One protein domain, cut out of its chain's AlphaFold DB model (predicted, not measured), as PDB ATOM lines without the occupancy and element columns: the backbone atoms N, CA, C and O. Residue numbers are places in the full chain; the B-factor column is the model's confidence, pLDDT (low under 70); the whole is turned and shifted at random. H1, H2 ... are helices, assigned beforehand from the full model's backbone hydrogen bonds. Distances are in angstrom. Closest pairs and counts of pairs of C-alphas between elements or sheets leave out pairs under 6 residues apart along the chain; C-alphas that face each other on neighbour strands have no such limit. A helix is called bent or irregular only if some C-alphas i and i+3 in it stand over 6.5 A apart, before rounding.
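What this domain is: This is residues 6 to 72 of the 72 residues of an uncharacterized protein of Bacteroidales bacterium (UniProt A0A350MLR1). The model is an open U with an empty middle: the long bent helix H3 makes one side and stands free, H2 and the link after it make the base, and H1 makes the other side. The first part of H1 packs on the first part of H2 at nearly a right angle, and this is the one place where two helices touch. The printed part has 67 residues with three named helices, H1, H2 and H3 along the chain, and no named strand; the class is all helix. The whole is extended, with a radius of gyration of the C-alphas of 18.7 A, and flat, spanning 46 by 34 by 18 A.

How they stand to each other: Start at the longest helix, H3, residues 48 to 70. By its hydrogen bonds it was assigned as one helix, but it is bent: C-alphas 60 and 63 are 7.0 A apart. Its arms are H3a, residues 48 to 60, and H3b, residues 63 to 70, and their lines stand at a steep tilt of 51 degrees. Neither arm touches another helix. Go back along the chain to H2, residues 25 to 42, which is apart from H3a and from H3b. Before it comes H1, residues 6 to 19, which touches H2, with 9 pairs of C-alphas within 8 A. Their closest C-alphas are those of Ile 8 and Ala 28, 6.0 A apart. The two lines are about perpendicular, at 89 degrees. H1 touches H2 with residues 8 to 12 alone, and H2 touches H1 with residues 25 to 32 alone. H1 is apart from H3a and H3b. In H1, H2, H3a and H3b every O i to N i+4 pair is within hydrogen-bond range.

Where its parts are: Find C-alpha 48 at (-37.131, -30.345, 29.959), where H3a begins; from there it runs 18.5 A to C-alpha 60. H3b runs from Pro 63 to Lys 70, 10.7 A. H2 runs 25.6 A from Arg 25 to Val 42, whose C-alpha is at (-41.438, -11.891, 30.387). H1 begins at C-alpha 6, at (-65.094, -16.929, 35.498), and runs 19.9 A to Phe 19.

The domain as a whole: The two C-alphas farthest apart are those of Glu 26 and Asn 71, 47.9 A. Residues 34 to 72 stand free, of which 34 to 42 belong to H2 and 48 to 70 to H3. The links H1 to H2 and H2 to H3 are tight, with 5 residues each, and the printed part has no cut. It ends at residue 72, the chain's last residue. The mean pLDDT of the printed part is 93.0; look for values under 70 at residues 70 to 72.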
ATOM      1  N   GLU A   6     -65.577 -16.038  34.448       96.62
ATOM      2  CA  GLU A   6     -65.094 -16.929  35.498       96.62
ATOM      3  C   GLU A   6     -63.695 -16.525  35.981       96.62
ATOM      4  O   GLU A   6     -63.445 -16.482  37.187       96.62
ATOM      5  N   ASP A   7     -62.795 -16.165  35.062       96.25
ATOM      6  CA  ASP A   7     -61.446 -15.713  35.411       96.25
ATOM      7  C   ASP A   7     -61.467 -14.361  36.124       96.25
ATOM      8  O   ASP A   7     -60.701 -14.150  37.065       96.25
ATOM      9  N   ILE A   8     -62.371 -13.459  35.729       97.12
ATOM     10  CA  ILE A   8     -62.552 -12.168  36.403       97.12
ATOM     11  C   ILE A   8     -63.007 -12.388  37.852       97.12
ATOM     12  O   ILE A   8     -62.429 -11.804  38.768       97.12
ATOM     13  N   LEU A   9     -63.983 -13.275  38.078       97.56
ATOM     14  CA  LEU A   9     -64.463 -13.603  39.425       97.56
ATOM     15  C   LEU A   9     -63.369 -14.247  40.286       97.56
ATOM     16  O   LEU A   9     -63.190 -13.866  41.446       97.56
ATOM     17  N   LYS A  10     -62.595 -15.182  39.720       97.44
ATOM     18  CA  LYS A  10     -61.436 -15.780  40.403       97.44
ATOM     19  C   LYS A  10     -60.400 -14.722  40.767       97.44
ATOM     20  O   LYS A  10     -59.901 -14.722  41.889       97.44
ATOM     21  N   PHE A  11     -60.108 -13.799  39.853       96.75
ATOM     22  CA  PHE A  11     -59.155 -12.720  40.096       96.75
ATOM     23  C   PHE A  11     -59.621 -11.786  41.219       96.75
ATOM     24  O   PHE A  11     -58.831 -11.461  42.102       96.75
ATOM     25  N   GLN A  12     -60.904 -11.408  41.247       97.94
ATOM     26  CA  GLN A  12     -61.481 -10.616  42.341       97.94
ATOM     27  C   GLN A  12     -61.366 -11.333  43.693       97.94
ATOM     28  O   GLN A  12     -60.957 -10.722  44.682       97.94
ATOM     29  N   ALA A  13     -61.687 -12.631  43.736       97.88
ATOM     30  CA  ALA A  13     -61.592 -13.434  44.953       97.88
ATOM     31  C   ALA A  13     -60.144 -13.536  45.465       97.88
ATOM     32  O   ALA A  13     -59.901 -13.343  46.657       97.88
ATOM     33  N   LEU A  14     -59.184 -13.771  44.565       97.81
ATOM     34  CA  LEU A  14     -57.756 -13.786  44.888       97.81
ATOM     35  C   LEU A  14     -57.284 -12.430  45.417       97.81
ATOM     36  O   LEU A  14     -56.636 -12.370  46.455       97.81
ATOM     37  N   TYR A  15     -57.652 -11.336  44.750       97.38
ATOM     38  CA  TYR A  15     -57.244  -9.994  45.163       97.38
ATOM     39  C   TYR A  15     -57.752  -9.656  46.573       97.38
ATOM     40  O   TYR A  15     -57.011  -9.112  47.392       97.38
ATOM     41  N   LYS A  16     -58.988 -10.057  46.894       97.88
ATOM     42  CA  LYS A  16     -59.543  -9.916  48.243       97.88
ATOM     43  C   LYS A  16     -58.828 -10.804  49.262       97.88
ATOM     44  O   LYS A  16     -58.570 -10.343  50.367       97.88
ATOM     45  N   SER A  17     -58.517 -12.052  48.915       98.06
ATOM     46  CA  SER A  17     -57.830 -12.993  49.810       98.06
ATOM     47  C   SER A  17     -56.423 -12.519  50.175       98.06
ATOM     48  O   SER A  17     -56.055 -12.531  51.346       98.06
ATOM     49  N   GLU A  18     -55.653 -12.071  49.184       97.50
ATOM     50  CA  GLU A  18     -54.244 -11.707  49.366       97.50
ATOM     51  C   GLU A  18     -54.062 -10.287  49.919       97.50
ATOM     52  O   GLU A  18     -53.139 -10.036  50.693       97.50
ATOM     53  N   PHE A  19     -54.935  -9.346  49.541       96.69
ATOM     54  CA  PHE A  19     -54.767  -7.928  49.879       96.69
ATOM     55  C   PHE A  19     -55.865  -7.361  50.783       96.69
ATOM     56  O   PHE A  19     -55.745  -6.223  51.233       96.69
ATOM     57  N   GLY A  20     -56.945  -8.104  51.043       97.56
ATOM     58  CA  GLY A  20     -58.089  -7.619  51.824       97.56
ATOM     59  C   GLY A  20     -58.925  -6.543  51.118       97.56
ATOM     60  O   GLY A  20     -59.755  -5.903  51.759       97.56
ATOM     61  N   ILE A  21     -58.710  -6.322  49.816       96.88
ATOM     62  CA  ILE A  21     -59.340  -5.249  49.035       96.88
ATOM     63  C   ILE A  21     -60.334  -5.854  48.043       96.88
ATOM     64  O   ILE A  21     -59.982  -6.720  47.246       96.88
ATOM     65  N   GLU A  22     -61.570  -5.361  48.054       97.31
ATOM     66  CA  GLU A  22     -62.528  -5.635  46.983       97.31
ATOM     67  C   GLU A  22     -62.289  -4.691  45.806       97.31
ATOM     68  O   GLU A  22     -62.079  -3.492  45.986       97.31
ATOM     69  N   ILE A  23     -62.323  -5.239  44.594       97.31
ATOM     70  CA  ILE A  23     -62.146  -4.484  43.352       97.31
ATOM     71  C   ILE A  23     -63.363  -4.685  42.459       97.31
ATOM     72  O   ILE A  23     -63.996  -5.744  42.496       97.31
ATOM     73  N   SER A  24     -63.688  -3.681  41.646       98.00
ATOM     74  CA  SER A  24     -64.786  -3.793  40.688       98.00
ATOM     75  C   SER A  24     -64.466  -4.819  39.595       98.00
ATOM     76  O   SER A  24     -63.321  -5.240  39.407       98.00
ATOM     77  N   ARG A  25     -65.492  -5.223  38.841       96.50
ATOM     78  CA  ARG A  25     -65.315  -6.109  37.684       96.50
ATOM     79  C   ARG A  25     -64.415  -5.468  36.618       96.50
ATOM     80  O   ARG A  25     -63.590  -6.152  36.021       96.50
ATOM     81  N   GLU A  26     -64.569  -4.166  36.395       96.56
ATOM     82  CA  GLU A  26     -63.777  -3.384  35.437       96.56
ATOM     83  C   GLU A  26     -62.314  -3.287  35.879       96.56
ATOM     84  O   GLU A  26     -61.418  -3.566  35.081       96.56
ATOM     85  N   ASP A  27     -62.066  -3.019  37.166       97.44
ATOM     86  CA  ASP A  27     -60.713  -3.020  37.738       97.44
ATOM     87  C   ASP A  27     -60.049  -4.392  37.614       97.44
ATOM     88  O   ASP A  27     -58.874  -4.496  37.256       97.44
ATOM     89  N   ALA A  28     -60.791  -5.458  37.920       97.06
ATOM     90  CA  ALA A  28     -60.305  -6.824  37.805       97.06
ATOM     91  C   ALA A  28     -59.958  -7.177  36.356       97.06
ATOM     92  O   ALA A  28     -58.905  -7.764  36.104       97.06
ATOM     93  N   TYR A  29     -60.795  -6.764  35.401       96.62
ATOM     94  CA  TYR A  29     -60.528  -6.954  33.982       96.62
ATOM     95  C   TYR A  29     -59.264  -6.207  33.544       96.62
ATOM     96  O   TYR A  29     -58.365  -6.804  32.952       96.62
ATOM     97  N   GLU A  30     -59.148  -4.918  33.873       96.88
ATOM     98  CA  GLU A  30     -57.997  -4.101  33.485       96.88
ATOM     99  C   GLU A  30     -56.691  -4.644  34.086       96.88
ATOM    100  O   GLU A  30     -55.692  -4.824  33.380       96.88
ATOM    101  N   LYS A  31     -56.692  -4.951  35.388       96.38
ATOM    102  CA  LYS A  31     -55.527  -5.505  36.093       96.38
ATOM    103  C   LYS A  31     -55.160  -6.891  35.570       96.38
ATOM    104  O   LYS A  31     -53.980  -7.150  35.344       96.38
ATOM    105  N   GLY A  32     -56.146  -7.753  35.335       95.25
ATOM    106  CA  GLY A  32     -55.924  -9.089  34.794       95.25
ATOM    107  C   GLY A  32     -55.319  -9.053  33.387       95.25
ATOM    108  O   GLY A  32     -54.356  -9.767  33.115       95.25
ATOM    109  N   ILE A  33     -55.796  -8.163  32.510       96.06
ATOM    110  CA  ILE A  33     -55.215  -7.980  31.171       96.06
ATOM    111  C   ILE A  33     -53.771  -7.472  31.254       96.06
ATOM    112  O   ILE A  33     -52.906  -7.984  30.542       96.06
ATOM    113  N   LYS A  34     -53.479  -6.510  32.142       96.12
ATOM    114  CA  LYS A  34     -52.104  -6.029  32.371       96.12
ATOM    115  C   LYS A  34     -51.187  -7.147  32.871       96.12
ATOM    116  O   LYS A  34     -50.063  -7.259  32.387       96.12
ATOM    117  N   LEU A  35     -51.668  -7.989  33.788       95.31
ATOM    118  CA  LEU A  35     -50.919  -9.140  34.292       95.31
ATOM    119  C   LEU A  35     -50.606 -10.137  33.174       95.31
ATOM    120  O   LEU A  35     -49.452 -10.531  33.018       95.31
ATOM    121  N   LEU A  36     -51.603 -10.512  32.369       94.31
ATOM    122  CA  LEU A  36     -51.386 -11.408  31.234       94.31
ATOM    123  C   LEU A  36     -50.412 -10.810  30.216       94.31
ATOM    124  O   LEU A  36     -49.563 -11.530  29.696       94.31
ATOM    125  N   GLY A  37     -50.498  -9.503  29.960       95.31
ATOM    126  CA  GLY A  37     -49.562  -8.794  29.090       95.31
ATOM    127  C   GLY A  37     -48.128  -8.857  29.610       95.31
ATOM    128  O   GLY A  37     -47.224  -9.233  28.865       95.31
ATOM    129  N   LEU A  38     -47.928  -8.563  30.898       96.12
ATOM    130  CA  LEU A  38     -46.622  -8.666  31.548       96.12
ATOM    131  C   LEU A  38     -46.075 -10.089  31.449       96.12
ATOM    132  O   LEU A  38     -44.971 -10.278  30.948       96.12
ATOM    133  N   MET A  39     -46.858 -11.082  31.877       94.94
ATOM    134  CA  MET A  39     -46.447 -12.486  31.845       94.94
ATOM    135  C   MET A  39     -46.108 -12.930  30.428       94.94
ATOM    136  O   MET A  39     -45.081 -13.558  30.228       94.94
ATOM    137  N   SER A  40     -46.896 -12.542  29.430       92.69
ATOM    138  CA  SER A  40     -46.612 -12.890  28.034       92.69
ATOM    139  C   SER A  40     -45.312 -12.270  27.517       92.69
ATOM    140  O   SER A  40     -44.655 -12.863  26.670       92.69
ATOM    141  N   ALA A  41     -44.932 -11.090  28.017       95.81
ATOM    142  CA  ALA A  41     -43.699 -10.416  27.623       95.81
ATOM    143  C   ALA A  41     -42.451 -10.978  28.322       95.81
ATOM    144  O   ALA A  41     -41.367 -10.948  27.742       95.81
ATOM    145  N   VAL A  42     -42.584 -11.461  29.562       96.31
ATOM    146  CA  VAL A  42     -41.438 -11.891  30.387       96.31
ATOM    147  C   VAL A  42     -41.315 -13.407  30.537       96.31
ATOM    148  O   VAL A  42     -40.261 -13.891  30.947       96.31
ATOM    149  N   TYR A  43     -42.367 -14.171  30.238       94.56
ATOM    150  CA  TYR A  43     -42.358 -15.619  30.403       94.56
ATOM    151  C   TYR A  43     -41.460 -16.272  29.354       94.56
ATOM    152  O   TYR A  43     -41.774 -16.308  28.164       94.56
ATOM    153  N   LYS A  44     -40.347 -16.831  29.825       93.06
ATOM    154  CA  LYS A  44     -39.467 -17.685  29.038       93.06
ATOM    155  C   LYS A  44     -39.764 -19.144  29.402       93.06
ATOM    156  O   LYS A  44     -39.450 -19.536  30.528       93.06
ATOM    157  N   PRO A  45     -40.364 -19.946  28.502       91.56
ATOM    158  CA  PRO A  45     -40.539 -21.366  28.759       91.56
ATOM    159  C   PRO A  45     -39.169 -22.037  28.883       91.56
ATOM    160  O   PRO A  45     -38.217 -21.668  28.195       91.56
ATOM    161  N   MET A  46     -39.097 -23.006  29.783       94.44
ATOM    162  CA  MET A  46     -37.902 -23.785  30.075       94.44
ATOM    163  C   MET A  46     -37.948 -25.104  29.305       94.44
ATOM    164  O   MET A  46     -39.032 -25.680  29.159       94.44
ATOM    165  N   SER A  47     -36.805 -25.584  28.816       96.69
ATOM    166  CA  SER A  47     -36.711 -26.939  28.263       96.69
ATOM    167  C   SER A  47     -36.805 -27.993  29.371       96.69
ATOM    168  O   SER A  47     -36.597 -27.707  30.551       96.69
ATOM    169  N   GLU A  48     -37.109 -29.234  29.001       96.69
ATOM    170  CA  GLU A  48     -37.131 -30.345  29.959       96.69
ATOM    171  C   GLU A  48     -35.751 -30.559  30.601       96.69
ATOM    172  O   GLU A  48     -35.656 -30.696  31.816       96.69
ATOM    173  N   GLU A  49     -34.674 -30.443  29.821       96.69
ATOM    174  CA  GLU A  49     -33.294 -30.532  30.316       96.69
ATOM    175  C   GLU A  49     -32.957 -29.422  31.327       96.69
ATOM    176  O   GLU A  49     -32.377 -29.684  32.383       96.69
ATOM    177  N   GLU A  50     -33.342 -28.172  31.039       96.62
ATOM    178  CA  GLU A  50     -33.161 -27.044  31.963       96.62
ATOM    179  C   GLU A  50     -33.955 -27.269  33.265       96.62
ATOM    180  O   GLU A  50     -33.465 -26.969  34.361       96.62
ATOM    181  N   TYR A  51     -35.161 -27.838  33.162       95.62
ATOM    182  CA  TYR A  51     -35.982 -28.191  34.317       95.62
ATOM    183  C   TYR A  51     -35.327 -29.286  35.160       95.62
ATOM    184  O   TYR A  51     -35.182 -29.119  36.375       95.62
ATOM    185  N   GLU A  52     -34.888 -30.382  34.542       97.25
ATOM    186  CA  GLU A  52     -34.209 -31.484  35.227       97.25
ATOM    187  C   GLU A  52     -32.942 -31.008  35.942       97.25
ATOM    188  O   GLU A  52     -32.739 -31.332  37.118       97.25
ATOM    189  N   PHE A  53     -32.147 -30.161  35.282       96.19
ATOM    190  CA  PHE A  53     -30.957 -29.550  35.867       96.19
ATOM    191  C   PHE A  53     -31.285 -28.754  37.142       96.19
ATOM    192  O   PHE A  53     -30.675 -28.971  38.195       96.19
ATOM    193  N   ILE A  54     -32.286 -27.867  37.090       94.94
ATOM    194  CA  ILE A  54     -32.699 -27.059  38.250       94.94
ATOM    195  C   ILE A  54     -33.248 -27.940  39.374       94.94
ATOM    196  O   ILE A  54     -32.963 -27.698  40.551       94.94
ATOM    197  N   GLN A  55     -34.033 -28.964  39.042       95.75
ATOM    198  CA  GLN A  55     -34.607 -29.870  40.034       95.75
ATOM    199  C   GLN A  55     -33.538 -30.724  40.723       95.75
ATOM    200  O   GLN A  55     -33.639 -30.941  41.933       95.75
ATOM    201  N   GLY A  56     -32.511 -31.167  39.992       96.06
ATOM    202  CA  GLY A  56     -31.328 -31.810  40.565       96.06
ATOM    203  C   GLY A  56     -30.628 -30.884  41.556       96.06
ATOM    204  O   GLY A  56     -30.545 -31.194  42.746       96.06
ATOM    205  N   HIS A  57     -30.270 -29.679  41.109       94.75
ATOM    206  CA  HIS A  57     -29.590 -28.694  41.950       94.75
ATOM    207  C   HIS A  57     -30.374 -28.339  43.226       94.75
ATOM    208  O   HIS A  57     -29.799 -28.207  44.308       94.75
ATOM    209  N   ARG A  58     -31.706 -28.215  43.136       93.38
ATOM    210  CA  ARG A  58     -32.574 -27.970  44.301       93.38
ATOM    211  C   ARG A  58     -32.498 -29.096  45.326       93.38
ATOM    212  O   ARG A  58     -32.437 -28.807  46.516       93.38
ATOM    213  N   LYS A  59     -32.511 -30.362  44.895       94.94
ATOM    214  CA  LYS A  59     -32.408 -31.510  45.811       94.94
ATOM    215  C   LYS A  59     -31.069 -31.515  46.542       94.94
ATOM    216  O   LYS A  59     -31.056 -31.720  47.754       94.94
ATOM    217  N   ASP A  60     -29.993 -31.208  45.827       94.81
ATOM    218  CA  ASP A  60     -28.634 -31.218  46.371       94.81
ATOM    219  C   ASP A  60     -28.396 -30.072  47.365       94.81
ATOM    220  O   ASP A  60     -27.720 -30.241  48.379       94.81
ATOM    221  N   THR A  61     -28.991 -28.901  47.115       93.69
ATOM    222  CA  THR A  61     -28.799 -27.698  47.945       93.69
ATOM    223  C   THR A  61     -29.807 -27.556  49.088       93.69
ATOM    224  O   THR A  61     -29.539 -26.841  50.058       93.69
ATOM    225  N   LEU A  62     -30.945 -28.258  49.044       90.62
ATOM    226  CA  LEU A  62     -31.986 -28.178  50.074       90.62
ATOM    227  C   LEU A  62     -31.488 -28.499  51.500       90.62
ATOM    228  O   LEU A  62     -31.909 -27.805  52.431       90.62
ATOM    229  N   PRO A  63     -30.610 -29.497  51.734       90.88
ATOM    230  CA  PRO A  63     -30.047 -29.742  53.061       90.88
ATOM    231  C   PRO A  63     -29.233 -28.556  53.594       90.88
ATOM    232  O   PRO A  63     -29.385 -28.195  54.761       90.88
ATOM    233  N   LEU A  64     -28.437 -27.911  52.733       87.00
ATOM    234  CA  LEU A  64     -27.607 -26.753  53.088       87.00
ATOM    235  C   LEU A  64     -28.475 -25.550  53.478       87.00
ATOM    236  O   LEU A  64     -28.229 -24.892  54.486       87.00
ATOM    237  N   LEU A  65     -29.550 -25.307  52.725       83.25
ATOM    238  CA  LEU A  65     -30.520 -24.256  53.041       83.25
ATOM    239  C   LEU A  65     -31.212 -24.509  54.386       83.25
ATOM    240  O   LEU A  65     -31.323 -23.600  55.207       83.25
ATOM    241  N   LYS A  66     -31.631 -25.753  54.649       84.12
ATOM    242  CA  LYS A  66     -32.242 -26.136  55.932       84.12
ATOM    243  C   LYS A  66     -31.284 -25.960  57.106       84.12
ATOM    244  O   LYS A  66     -31.729 -25.591  58.188       84.12
ATOM    245  N   GLN A  67     -29.998 -26.234  56.909       80.31
ATOM    246  CA  GLN A  67     -28.981 -26.010  57.930       80.31
ATOM    247  C   GLN A  67     -28.824 -24.516  58.232       80.31
ATOM    248  O   GLN A  67     -28.839 -24.130  59.395       80.31
ATOM    249  N   ASN A  68     -28.759 -23.673  57.201       74.25
ATOM    250  CA  ASN A  68     -28.589 -22.231  57.371       74.25
ATOM    251  C   ASN A  68     -29.798 -21.556  58.034       74.25
ATOM    252  O   ASN A  68     -29.608 -20.672  58.857       74.25
ATOM    253  N   ILE A  69     -31.024 -21.999  57.738       77.56
ATOM    254  CA  ILE A  69     -32.244 -21.465  58.373       77.56
ATOM    255  C   ILE A  69     -32.350 -21.889  59.845       77.56
ATOM    256  O   ILE A  69     -32.855 -21.130  60.658       77.56
ATOM    257  N   LYS A  70     -31.871 -23.087  60.207       67.88
ATOM    258  CA  LYS A  70     -31.863 -23.557  61.606       67.88
ATOM    259  C   LYS A  70     -30.817 -22.866  62.487       67.88
ATOM    260  O   LYS A  70     -30.886 -23.001  63.702       67.88
ATOM    261  N   ASN A  71     -29.842 -22.200  61.875       57.28
ATOM    262  CA  ASN A  71     -28.746 -21.516  62.559       57.28
ATOM    263  C   ASN A  71     -29.000 -20.003  62.733       57.28
ATOM    264  O   ASN A  71     -28.087 -19.291  63.150       57.28
ATOM    265  N   ILE A  72     -30.203 -19.525  62.390       54.16
ATOM    266  CA  ILE A  72     -30.710 -18.161  62.619       54.16
ATOM    267  C   ILE A  72     -31.760 -18.237  63.724       54.16
ATOM    268  O   ILE A  72     -31.744 -17.346  64.599       54.16
TER     269      ILE A  72